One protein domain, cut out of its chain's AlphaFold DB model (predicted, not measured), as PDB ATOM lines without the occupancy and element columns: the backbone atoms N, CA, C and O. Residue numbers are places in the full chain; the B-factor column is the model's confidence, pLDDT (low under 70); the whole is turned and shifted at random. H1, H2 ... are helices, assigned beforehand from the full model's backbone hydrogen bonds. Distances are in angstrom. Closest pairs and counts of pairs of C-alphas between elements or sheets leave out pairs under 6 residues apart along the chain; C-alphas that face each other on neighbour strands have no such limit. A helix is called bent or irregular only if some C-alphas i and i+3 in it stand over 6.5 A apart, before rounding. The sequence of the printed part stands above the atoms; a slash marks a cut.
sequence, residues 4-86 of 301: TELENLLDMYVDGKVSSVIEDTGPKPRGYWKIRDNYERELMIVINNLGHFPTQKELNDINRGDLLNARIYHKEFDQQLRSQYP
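AT A GLANCE: This is residues 4 to 86 of the 301 residues of an uncharacterized protein of Candidatus Pacearchaeota archaeon (UniProt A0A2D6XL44). H2, the longest helix, forms a small head together with H3, H4 and H5, in which H4 crosses part of H2 at a steep tilt and makes a hairpin with H3, while H5 follows H4 and comes near H2, so placed that H2, H4 and H5 make a triangle. A long link without named elements, residues 12 to 35, runs from this head to a short helix, H1, whose residues 4 to 11 stick out by themselves. The printed part has 83 residues with five named helices in the order H1, H2, H3, H4, H5, no named strand, and the class all helix. It is loose, with a radius of gyration of the C-alphas of 14.8 A, and it spans 44 by 30 by 20 A.

IN THESE COORDINATES: H2 covers residues 36 to 50 and is 20.8 A long, from C-alpha 36 at (82.902, 116.740, -18.798) to C-alpha 50 at (102.236, 110.003, -15.108). H3 is residues 56 to 61, 8.7 A. H4 is residues 65 to 73, 14.4 A; it is neither bent nor irregular, but only just: C-alphas 69 and 72 are 6.1 A apart. H5 is residues 75 to 84, 14.6 A, ending with C-alpha 84 at (93.441, 104.255, -23.987). H1 is residues 4 to 11, 10.7 A, and begins with C-alpha 4 at (115.602, 136.536, -12.625).

HOW THE PARTS SIT: H2 touches H4 with residues 39 to 43 alone; their closest C-alphas, those of Tyr 39 and Ala 70, are 7.0 A apart. The two run opposite ways at a steep tilt of 45 degrees. H3 and H4 form a helical hairpin: they touch, with the closest C-alphas, those of Leu 59 and Gly 65, 5.9 A apart, and run opposite ways at a shallow tilt of 29 degrees. H2 and H3 are apart, but only just, at 8.3 A. H5 and H4 are close but not clearly touching, with the C-alphas of Arg 71 and Asp 78 closest at 6.7 A; they run opposite ways at a steep tilt of 68 degrees, only just short of about perpendicular. H2 and H5 are near each other, with 11 pairs of C-alphas within 10 A. H3 and H5 are apart. H1 touches no helix, and its centre is 25.0 A from the mean of the C-alphas. In H1, H3 and H5 every O i to N i+4 pair is within hydrogen-bond range, against 10 of 11 in H2 and 3 of 5 in H4.

THE WHOLE: The C-alphas farthest apart, those of Thr 4 and Glu 76, are 46.2 A apart. Without residues 4 to 11, which stand free, the body spans 39 by 30 by 20 A. The printed part has no cut. The link from H1 to H2 is long, with 24 residues; those from H2 to H3, H3 to H4 and H4 to H5 are tight. The mean pLDDT of the printed part is 74.5, and residues 4 to 26 and residue 86 are under 70.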
ATOM      1  N   THR A   4     116.763 136.994 -13.406       57.47
ATOM      2  CA  THR A   4     115.602 136.536 -12.625       57.47
ATOM      3  C   THR A   4     114.817 135.405 -13.306       57.47
ATOM      4  O   THR A   4     114.240 134.551 -12.635       57.47
ATOM      5  N   GLU A   5     114.773 135.362 -14.640       49.28
ATOM      6  CA  GLU A   5     114.174 134.246 -15.387       49.28
ATOM      7  C   GLU A   5     115.074 133.002 -15.356       49.28
ATOM      8  O   GLU A   5     114.563 131.885 -15.397       49.28
ATOM      9  N   LEU A   6     116.396 133.183 -15.238       48.47
ATOM     10  CA  LEU A   6     117.370 132.094 -15.141       48.47
ATOM     11  C   LEU A   6     117.423 131.486 -13.728       48.47
ATOM     12  O   LEU A   6     117.476 130.266 -13.591       48.47
ATOM     13  N   GLU A   7     117.348 132.317 -12.685       51.12
ATOM     14  CA  GLU A   7     117.301 131.874 -11.283       51.12
ATOM     15  C   GLU A   7     116.020 131.083 -10.978       51.12
ATOM     16  O   GLU A   7     116.092 129.997 -10.405       51.12
ATOM     17  N   ASN A   8     114.863 131.531 -11.482       51.34
ATOM     18  CA  ASN A   8     113.610 130.776 -11.367       51.34
ATOM     19  C   ASN A   8     113.659 129.423 -12.100       51.34
ATOM     20  O   ASN A   8     113.015 128.466 -11.676       51.34
ATOM     21  N   LEU A   9     114.424 129.323 -13.192       44.28
ATOM     22  CA  LEU A   9     114.588 128.073 -13.939       44.28
ATOM     23  C   LEU A   9     115.502 127.074 -13.205       44.28
ATOM     24  O   LEU A   9     115.323 125.863 -13.333       44.28
ATOM     25  N   LEU A  10     116.474 127.580 -12.439       46.88
ATOM     26  CA  LEU A  10     117.431 126.783 -11.667       46.88
ATOM     27  C   LEU A  10     116.839 126.285 -10.338       46.88
ATOM     28  O   LEU A  10     117.082 125.135  -9.973       46.88
ATOM     29  N   ASP A  11     115.980 127.072  -9.682       48.34
ATOM     30  CA  ASP A  11     115.259 126.650  -8.467       48.34
ATOM     31  C   ASP A  11     114.222 125.536  -8.727       48.34
ATOM     32  O   ASP A  11     113.828 124.808  -7.814       48.34
ATOM     33  N   MET A  12     113.823 125.323  -9.987       43.25
ATOM     34  CA  MET A  12     112.952 124.208 -10.392       43.25
ATOM     35  C   MET A  12     113.678 122.850 -10.511       43.25
ATOM     36  O   MET A  12     113.018 121.829 -10.721       43.25
ATOM     37  N   TYR A  13     115.011 122.807 -10.371       43.16
ATOM     38  CA  TYR A  13     115.855 121.637 -10.665       43.16
ATOM     39  C   TYR A  13     116.690 121.139  -9.468       43.16
ATOM     40  O   TYR A  13     117.882 120.856  -9.593       43.16
ATOM     41  N   VAL A  14     116.063 120.938  -8.308       40.38
ATOM     42  CA  VAL A  14     116.710 120.265  -7.165       40.38
ATOM     43  C   VAL A  14     116.264 118.790  -7.098       40.38
ATOM     44  O   VAL A  14     115.076 118.485  -7.055       40.38
ATOM     45  N   ASP A  15     117.233 117.865  -7.117       40.91
ATOM     46  CA  ASP A  15     117.106 116.407  -6.892       40.91
ATOM     47  C   ASP A  15     116.481 115.506  -7.984       40.91
ATOM     48  O   ASP A  15     115.957 114.425  -7.697       40.91
ATOM     49  N   GLY A  16     116.599 115.861  -9.268       40.38
ATOM     50  CA  GLY A  16     116.419 114.888 -10.363       40.38
ATOM     51  C   GLY A  16     115.007 114.292 -10.507       40.38
ATOM     52  O   GLY A  16     114.831 113.253 -11.148       40.38
ATOM     53  N   LYS A  17     113.991 114.948  -9.942       38.59
ATOM     54  CA  LYS A  17     112.580 114.750 -10.285       38.59
ATOM     55  C   LYS A  17     112.065 116.027 -10.929       38.59
ATOM     56  O   LYS A  17     112.307 117.110 -10.414       38.59
ATOM     57  N   VAL A  18     111.324 115.890 -12.026       35.97
ATOM     58  CA  VAL A  18     110.523 116.991 -12.570       35.97
ATOM     59  C   VAL A  18     109.495 117.357 -11.503       35.97
ATOM     60  O   VAL A  18     108.514 116.638 -11.308       35.97
ATOM     61  N   SER A  19     109.738 118.445 -10.775       40.62
ATOM     62  CA  SER A  19     108.706 119.086  -9.972       40.62
ATOM     63  C   SER A  19     107.818 119.870 -10.931       40.62
ATOM     64  O   SER A  19     107.980 121.070 -11.131       40.62
ATOM     65  N   SER A  20     106.895 119.179 -11.602       42.28
ATOM     66  CA  SER A  20     105.745 119.871 -12.166       42.28
ATOM     67  C   SER A  20     104.875 120.246 -10.975       42.28
ATOM     68  O   SER A  20     104.190 119.383 -10.417       42.28
ATOM     69  N   VAL A  21     104.938 121.506 -10.554       41.84
ATOM     70  CA  VAL A  21     103.925 122.096  -9.683       41.84
ATOM     71  C   VAL A  21     102.590 121.889 -10.399       41.84
ATOM     72  O   VAL A  21     102.267 122.584 -11.357       41.84
ATOM     73  N   ILE A  22     101.840 120.861 -10.002       50.88
ATOM     74  CA  ILE A  22     100.414 120.796 -10.301       50.88
ATOM     75  C   ILE A  22      99.853 121.908  -9.428       50.88
ATOM     76  O   ILE A  22      99.712 121.708  -8.224       50.88
ATOM     77  N   GLU A  23      99.675 123.100 -10.001       48.44
ATOM     78  CA  GLU A  23      99.134 124.246  -9.277       48.44
ATOM     79  C   GLU A  23      97.853 123.807  -8.564       48.44
ATOM     80  O   GLU A  23      96.862 123.415  -9.192       48.44
ATOM     81  N   ASP A  24      97.893 123.829  -7.234       53.16
ATOM     82  CA  ASP A  24      96.700 123.689  -6.419       53.16
ATOM     83  C   ASP A  24      95.856 124.942  -6.659       53.16
ATOM     84  O   ASP A  24      96.063 126.001  -6.071       53.16
ATOM     85  N   THR A  25      94.932 124.840  -7.609       58.78
ATOM     86  CA  THR A  25      94.085 125.960  -8.043       58.78
ATOM     87  C   THR A  25      92.947 126.264  -7.061       58.78
ATOM     88  O   THR A  25      91.999 126.972  -7.409       58.78
ATOM     89  N   GLY A  26      93.029 125.757  -5.828       68.44
ATOM     90  CA  GLY A  26      92.062 126.011  -4.776       68.44
ATOM     91  C   GLY A  26      90.684 125.384  -5.037       68.44
ATOM     92  O   GLY A  26      90.479 124.610  -5.979       68.44
ATOM     93  N   PRO A  27      89.694 125.693  -4.182       76.44
ATOM     94  CA  PRO A  27      88.367 125.097  -4.263       76.44
ATOM     95  C   PRO A  27      87.650 125.513  -5.551       76.44
ATOM     96  O   PRO A  27      87.328 126.683  -5.761       76.44
ATOM     97  N   LYS A  28      87.342 124.540  -6.411       86.81
ATOM     98  CA  LYS A  28      86.569 124.789  -7.634       86.81
ATOM     99  C   LYS A  28      85.098 125.104  -7.308       86.81
ATOM    100  O   LYS A  28      84.541 124.538  -6.362       86.81
ATOM    101  N   PRO A  29      84.423 125.954  -8.108       88.06
ATOM    102  CA  PRO A  29      83.033 126.325  -7.871       88.06
ATOM    103  C   PRO A  29      82.079 125.127  -7.970       88.06
ATOM    104  O   PRO A  29      82.339 124.121  -8.641       88.06
ATOM    105  N   ARG A  30      80.920 125.244  -7.314       86.38
ATOM    106  CA  ARG A  30      79.901 124.187  -7.292       86.38
ATOM    107  C   ARG A  30      79.466 123.835  -8.719       86.38
ATOM    108  O   ARG A  30      79.036 124.696  -9.473       86.38
ATOM    109  N   GLY A  31      79.542 122.550  -9.067       88.56
ATOM    110  CA  GLY A  31      79.166 122.047 -10.393       88.56
ATOM    111  C   GLY A  31      80.314 121.960 -11.403       88.56
ATOM    112  O   GLY A  31      80.134 121.290 -12.414       88.56
ATOM    113  N   TYR A  32      81.498 122.514 -11.106       92.38
ATOM    114  CA  TYR A  32      82.677 122.456 -11.984       92.38
ATOM    115  C   TYR A  32      82.988 121.031 -12.469       92.38
ATOM    116  O   TYR A  32      83.126 120.801 -13.667       92.38
ATOM    117  N   TRP A  33      82.990 120.065 -11.544       93.12
ATOM    118  CA  TRP A  33      83.285 118.651 -11.806       93.12
ATOM    119  C   TRP A  33      82.183 117.884 -12.539       93.12
ATOM    120  O   TRP A  33      82.423 116.772 -12.999       93.12
ATOM    121  N   LYS A  34      80.974 118.444 -12.652       92.19
ATOM    122  CA  LYS A  34      79.884 117.821 -13.421       92.19
ATOM    123  C   LYS A  34      80.013 118.089 -14.919       92.19
ATOM    124  O   LYS A  34      79.384 117.398 -15.708       92.19
ATOM    125  N   ILE A  35      80.817 119.078 -15.305       93.25
ATOM    126  CA  ILE A  35      81.096 119.406 -16.702       93.25
ATOM    127  C   ILE A  35      82.219 118.485 -17.183       93.25
ATOM    128  O   ILE A  35      83.297 118.461 -16.586       93.25
ATOM    129  N   ARG A  36      81.959 117.726 -18.253       90.50
ATOM    130  CA  ARG A  36      82.902 116.740 -18.798       90.50
ATOM    131  C   ARG A  36      84.237 117.375 -19.180       90.50
ATOM    132  O   ARG A  36      85.264 116.898 -18.722       90.50
ATOM    133  N   ASP A  37      84.219 118.474 -19.927       89.00
ATOM    134  CA  ASP A  37      85.437 119.113 -20.444       89.00
ATOM    135  C   ASP A  37      86.386 119.577 -19.330       89.00
ATOM    136  O   ASP A  37      87.605 119.512 -19.466       89.00
ATOM    137  N   ASN A  38      85.833 120.018 -18.194       91.62
ATOM    138  CA  ASN A  38      86.627 120.410 -17.031       91.62
ATOM    139  C   ASN A  38      87.294 119.197 -16.379       91.62
ATOM    140  O   ASN A  38      88.470 119.255 -16.026       91.62
ATOM    141  N   TYR A  39      86.550 118.100 -16.229       92.38
ATOM    142  CA  TYR A  39      87.081 116.847 -15.706       92.38
ATOM    143  C   TYR A  39      88.146 116.250 -16.636       92.38
ATOM    144  O   TYR A  39      89.212 115.860 -16.171       92.38
ATOM    145  N   GLU A  40      87.880 116.234 -17.942       89.62
ATOM    146  CA  GLU A  40      88.791 115.750 -18.976       89.62
ATOM    147  C   GLU A  40      90.106 116.529 -18.975       89.62
ATOM    148  O   GLU A  40      91.166 115.922 -18.851       89.62
ATOM    149  N   ARG A  41      90.050 117.865 -19.021       87.44
ATOM    150  CA  ARG A  41      91.244 118.723 -18.997       87.44
ATOM    151  C   ARG A  41      92.140 118.422 -17.796       87.44
ATOM    152  O   ARG A  41      93.340 118.224 -17.945       87.44
ATOM    153  N   GLU A  42      91.545 118.382 -16.611       91.50
ATOM    154  CA  GLU A  42      92.255 118.178 -15.348       91.50
ATOM    155  C   GLU A  42      92.831 116.761 -15.229       91.50
ATOM    156  O   GLU A  42      93.966 116.578 -14.788       91.50
ATOM    157  N   LEU A  43      92.074 115.749 -15.662       89.12
ATOM    158  CA  LEU A  43      92.536 114.367 -15.671       89.12
ATOM    159  C   LEU A  43      93.660 114.150 -16.692       89.12
ATOM    160  O   LEU A  43      94.612 113.433 -16.392       89.12
ATOM    161  N   MET A  44      93.586 114.786 -17.863       84.31
ATOM    162  CA  MET A  44      94.617 114.681 -18.897       84.31
ATOM    163  C   MET A  44      95.954 115.275 -18.456       84.31
ATOM    164  O   MET A  44      96.990 114.713 -18.791       84.31
ATOM    165  N   ILE A  45      95.959 116.338 -17.645       82.12
ATOM    166  CA  ILE A  45      97.194 116.855 -17.029       82.12
ATOM    167  C   ILE A  45      97.860 115.762 -16.183       82.12
ATOM    168  O   ILE A  45      99.051 115.495 -16.327       82.12
ATOM    169  N   VAL A  46      97.081 115.073 -15.344       83.75
ATOM    170  CA  VAL A  46      97.599 113.988 -14.500       83.75
ATOM    171  C   VAL A  46      98.073 112.800 -15.342       83.75
ATOM    172  O   VAL A  46      99.142 112.256 -15.076       83.75
ATOM    173  N   ILE A  47      97.311 112.407 -16.367       80.81
ATOM    174  CA  ILE A  47      97.682 111.313 -17.278       80.81
ATOM    175  C   ILE A  47      98.983 111.638 -18.015       80.81
ATOM    176  O   ILE A  47      99.864 110.786 -18.070       80.81
ATOM    177  N   ASN A  48      99.133 112.856 -18.533       74.38
ATOM    178  CA  ASN A  48     100.338 113.278 -19.248       74.38
ATOM    179  C   ASN A  48     101.563 113.298 -18.327       74.38
ATOM    180  O   ASN A  48     102.641 112.882 -18.743       74.38
ATOM    181  N   ASN A  49     101.390 113.710 -17.069       74.12
ATOM    182  CA  ASN A  49     102.474 113.724 -16.087       74.12
ATOM    183  C   ASN A  49     102.895 112.312 -15.650       74.12
ATOM    184  O   ASN A  49     104.076 112.065 -15.418       74.12
ATOM    185  N   LEU A  50     101.946 111.381 -15.520       72.06
ATOM    186  CA  LEU A  50     102.236 110.003 -15.108       72.06
ATOM    187  C   LEU A  50     102.627 109.092 -16.279       72.06
ATOM    188  O   LEU A  50     103.281 108.074 -16.066       72.06
ATOM    189  N   GLY A  51     102.204 109.422 -17.498       70.31
ATOM    190  CA  GLY A  51     102.307 108.556 -18.673       70.31
ATOM    191  C   GLY A  51     101.320 107.377 -18.674       70.31
ATOM    192  O   GLY A  51     101.373 106.535 -19.570       70.31
ATOM    193  N   HIS A  52     100.415 107.286 -17.692       77.19
ATOM    194  CA  HIS A  52      99.367 106.261 -17.596       77.19
ATOM    195  C   HIS A  52      98.145 106.761 -16.823       77.19
ATOM    196  O   HIS A  52      98.188 107.773 -16.125       77.19
ATOM    197  N   PHE A  53      97.035 106.023 -16.905       84.44
ATOM    198  CA  PHE A  53      95.806 106.371 -16.200       84.44
ATOM    199  C   PHE A  53      95.968 106.221 -14.686       84.44
ATOM    200  O   PHE A  53      96.237 105.110 -14.224       84.44
ATOM    201  N   PRO A  54      95.746 107.270 -13.884       83.69
ATOM    202  CA  PRO A  54      96.111 107.271 -12.473       83.69
ATOM    203  C   PRO A  54      95.282 106.309 -11.598       83.69
ATOM    204  O   PRO A  54      94.050 106.206 -11.714       83.69
ATOM    205  N   THR A  55      95.953 105.626 -10.662       86.44
ATOM    206  CA  THR A  55      95.328 104.870  -9.563       86.44
ATOM    207  C   THR A  55      94.688 105.812  -8.538       86.44
ATOM    208  O   THR A  55      95.001 106.996  -8.460       86.44
ATOM    209  N   GLN A  56      93.818 105.257  -7.687       85.38
ATOM    210  CA  GLN A  56      93.328 105.939  -6.483       85.38
ATOM    211  C   GLN A  56      94.474 106.453  -5.606       85.38
ATOM    212  O   GLN A  56      94.417 107.568  -5.101       85.38
ATOM    213  N   LYS A  57      95.501 105.618  -5.417       83.69
ATOM    214  CA  LYS A  57      96.635 105.944  -4.562       83.69
ATOM    215  C   LYS A  57      97.447 107.092  -5.154       83.69
ATOM    216  O   LYS A  57      97.683 108.053  -4.450       83.69
ATOM    217  N   GLU A  58      97.783 107.028  -6.441       84.62
ATOM    218  CA  GLU A  58      98.527 108.096  -7.123       84.62
ATOM    219  C   GLU A  58      97.781 109.430  -7.073       84.62
ATOM    220  O   GLU A  58      98.408 110.443  -6.799       84.62
ATOM    221  N   LEU A  59      96.451 109.437  -7.254       88.19
ATOM    222  CA  LEU A  59      95.649 110.660  -7.115       88.19
ATOM    223  C   LEU A  59      95.670 111.211  -5.691       88.19
ATOM    224  O   LEU A  59      95.801 112.414  -5.515       88.19
ATOM    225  N   ASN A  60      95.579 110.351  -4.679       85.94
ATOM    226  CA  ASN A  60      95.702 110.782  -3.289       85.94
ATOM    227  C   ASN A  60      97.116 111.298  -2.970       85.94
ATOM    228  O   ASN A  60      97.241 112.319  -2.303       85.94
ATOM    229  N   ASP A  61      98.158 110.629  -3.471       84.75
ATOM    230  CA  ASP A  61      99.564 110.982  -3.241       84.75
ATOM    231  C   ASP A  61      99.915 112.355  -3.853       84.75
ATOM    232  O   ASP A  61     100.797 113.042  -3.343       84.75
ATOM    233  N   ILE A  62      99.203 112.782  -4.906       83.44
ATOM    234  CA  ILE A  62      99.326 114.122  -5.516       83.44
ATOM    235  C   ILE A  62      98.224 115.103  -5.070       83.44
ATOM    236  O   ILE A  62      98.005 116.118  -5.726       83.44
ATOM    237  N   ASN A  63      97.498 114.803  -3.985       87.56
ATOM    238  CA  ASN A  63      96.388 115.609  -3.450       87.56
ATOM    239  C   ASN A  63      95.232 115.887  -4.437       87.56
ATOM    240  O   ASN A  63      94.442 116.807  -4.247       87.56
ATOM    241  N   ARG A  64      95.058 115.045  -5.458       90.12
ATOM    242  CA  ARG A  64      93.972 115.111  -6.449       90.12
ATOM    243  C   ARG A  64      92.803 114.171  -6.134       90.12
ATOM    244  O   ARG A  64      92.268 113.467  -6.995       90.12
ATOM    245  N   GLY A  65      92.387 114.153  -4.866       88.00
ATOM    246  CA  GLY A  65      91.194 113.421  -4.413       88.00
ATOM    247  C   GLY A  65      89.880 113.976  -4.989       88.00
ATOM    248  O   GLY A  65      88.879 113.267  -5.088       88.00
ATOM    249  N   ASP A  66      89.887 115.230  -5.433       91.12
ATOM    250  CA  ASP A  66      88.813 115.889  -6.180       91.12
ATOM    251  C   ASP A  66      88.434 115.126  -7.464       91.12
ATOM    252  O   ASP A  66      87.250 114.868  -7.704       91.12
ATOM    253  N   LEU A  67      89.426 114.675  -8.239       91.00
ATOM    254  CA  LEU A  67      89.219 113.903  -9.468       91.00
ATOM    255  C   LEU A  67      88.568 112.546  -9.202       91.00
ATOM    256  O   LEU A  67      87.809 112.043 -10.030       91.00
ATOM    257  N   LEU A  68      88.815 111.961  -8.030       89.19
ATOM    258  CA  LEU A  68      88.216 110.693  -7.615       89.19
ATOM    259  C   LEU A  68      86.726 110.839  -7.347       89.19
ATOM    260  O   LEU A  68      85.941 109.989  -7.763       89.19
ATOM    261  N   ASN A  69      86.328 111.946  -6.726       88.88
ATOM    262  CA  ASN A  69      84.920 112.271  -6.536       88.88
ATOM    263  C   ASN A  69      84.247 112.633  -7.870       88.88
ATOM    264  O   ASN A  69      83.098 112.253  -8.107       88.88
ATOM    265  N   ALA A  70      84.964 113.318  -8.769       91.50
ATOM    266  CA  ALA A  70      84.461 113.702 -10.087       91.50
ATOM    267  C   ALA A  70      84.145 112.498 -10.998       91.50
ATOM    268  O   ALA A  70      83.194 112.563 -11.781       91.50
ATOM    269  N   ARG A  71      84.859 111.369 -10.843       90.62
ATOM    270  CA  ARG A  71      84.617 110.111 -11.588       90.62
ATOM    271  C   ARG A  71      83.171 109.633 -11.546       90.62
ATOM    272  O   ARG A  71      82.699 109.018 -12.499       90.62
ATOM    273  N   ILE A  72      82.458 109.903 -10.452       88.88
ATOM    274  CA  ILE A  72      81.075 109.453 -10.262       88.88
ATOM    275  C   ILE A  72      80.156 110.008 -11.360       88.88
ATOM    276  O   ILE A  72      79.223 109.315 -11.765       88.88
ATOM    277  N   TYR A  73      80.444 111.214 -11.863       90.88
ATOM    278  CA  TYR A  73      79.654 111.883 -12.897       90.88
ATOM    279  C   TYR A  73      80.007 111.434 -14.324       90.88
ATOM    280  O   TYR A  73      79.179 111.583 -15.215       90.88
ATOM    281  N   HIS A  74      81.197 110.859 -14.535       91.94
ATOM    282  CA  HIS A  74      81.779 110.618 -15.865       91.94
ATOM    283  C   HIS A  74      82.238 109.167 -16.062       91.94
ATOM    284  O   HIS A  74      83.252 108.913 -16.707       91.94
ATOM    285  N   LYS A  75      81.518 108.196 -15.487       86.88
ATOM    286  CA  LYS A  75      81.945 106.782 -15.423       86.88
ATOM    287  C   LYS A  75      82.284 106.165 -16.782       86.88
ATOM    288  O   LYS A  75      83.306 105.501 -16.905       86.88
ATOM    289  N   GLU A  76      81.440 106.378 -17.788       85.81
ATOM    290  CA  GLU A  76      81.652 105.824 -19.134       85.81
ATOM    291  C   GLU A  76      82.889 106.431 -19.805       85.81
ATOM    292  O   GLU A  76      83.676 105.726 -20.431       85.81
ATOM    293  N   PHE A  77      83.105 107.733 -19.611       86.12
ATOM    294  CA  PHE A  77      84.270 108.440 -20.129       86.12
ATOM    295  C   PHE A  77      85.570 108.023 -19.415       86.12
ATOM    296  O   PHE A  77      86.574 107.765 -20.075       86.12
ATOM    297  N   ASP A  78      85.542 107.857 -18.084       86.75
ATOM    298  CA  ASP A  78      86.659 107.287 -17.306       86.75
ATOM    299  C   ASP A  78      87.030 105.891 -17.826       86.75
ATOM    300  O   ASP A  78      88.207 105.591 -18.023       86.75
ATOM    301  N   GLN A  79      86.028 105.055 -18.126       81.81
ATOM    302  CA  GLN A  79      86.240 103.720 -18.680       81.81
ATOM    303  C   GLN A  79      86.885 103.762 -20.074       81.81
ATOM    304  O   GLN A  79      87.813 102.994 -20.330       81.81
ATOM    305  N   GLN A  80      86.449 104.675 -20.949       82.19
ATOM    306  CA  GLN A  80      87.050 104.878 -22.273       82.19
ATOM    307  C   GLN A  80      88.515 105.325 -22.176       82.19
ATOM    308  O   GLN A  80      89.384 104.721 -22.809       82.19
ATOM    309  N   LEU A  81      88.817 106.330 -21.347       79.81
ATOM    310  CA  LEU A  81      90.191 106.806 -21.153       79.81
ATOM    311  C   LEU A  81      91.086 105.746 -20.506       79.81
ATOM    312  O   LEU A  81      92.246 105.600 -20.882       79.81
ATOM    313  N   ARG A  82      90.558 104.953 -19.570       80.19
ATOM    314  CA  ARG A  82      91.299 103.851 -18.946       80.19
ATOM    315  C   ARG A  82      91.725 102.785 -19.958       80.19
ATOM    316  O   ARG A  82      92.785 102.186 -19.775       80.19
ATOM    317  N   SER A  83      90.932 102.551 -21.005       73.31
ATOM    318  CA  SER A  83      91.302 101.657 -22.109       73.31
ATOM    319  C   SER A  83      92.398 102.241 -23.002       73.31
ATOM    320  O   SER A  83      93.219 101.484 -23.510       73.31
ATOM    321  N   GLN A  84      92.431 103.565 -23.176       71.38
ATOM    322  CA  GLN A  84      93.441 104.255 -23.987       71.38
ATOM    323  C   GLN A  84      94.771 104.448 -23.240       71.38
ATOM    324  O   GLN A  84      95.831 104.384 -23.855       71.38
ATOM    325  N   TYR A  85      94.727 104.618 -21.915       72.94
ATOM    326  CA  TYR A  85      95.895 104.892 -21.069       72.94
ATOM    327  C   TYR A  85      96.063 103.843 -19.954       72.94
ATOM    328  O   TYR A  85      96.085 104.189 -18.780       72.94
ATOM    329  N   PRO A  86      96.162 102.538 -20.236       66.62
ATOM    330  CA  PRO A  86      96.079 101.497 -19.209       66.62
ATOM    331  C   PRO A  86      97.058 101.705 -18.043       66.62
ATOM    332  O   PRO A  86      98.264 101.867 -18.226       66.62
TER     333      PRO A  86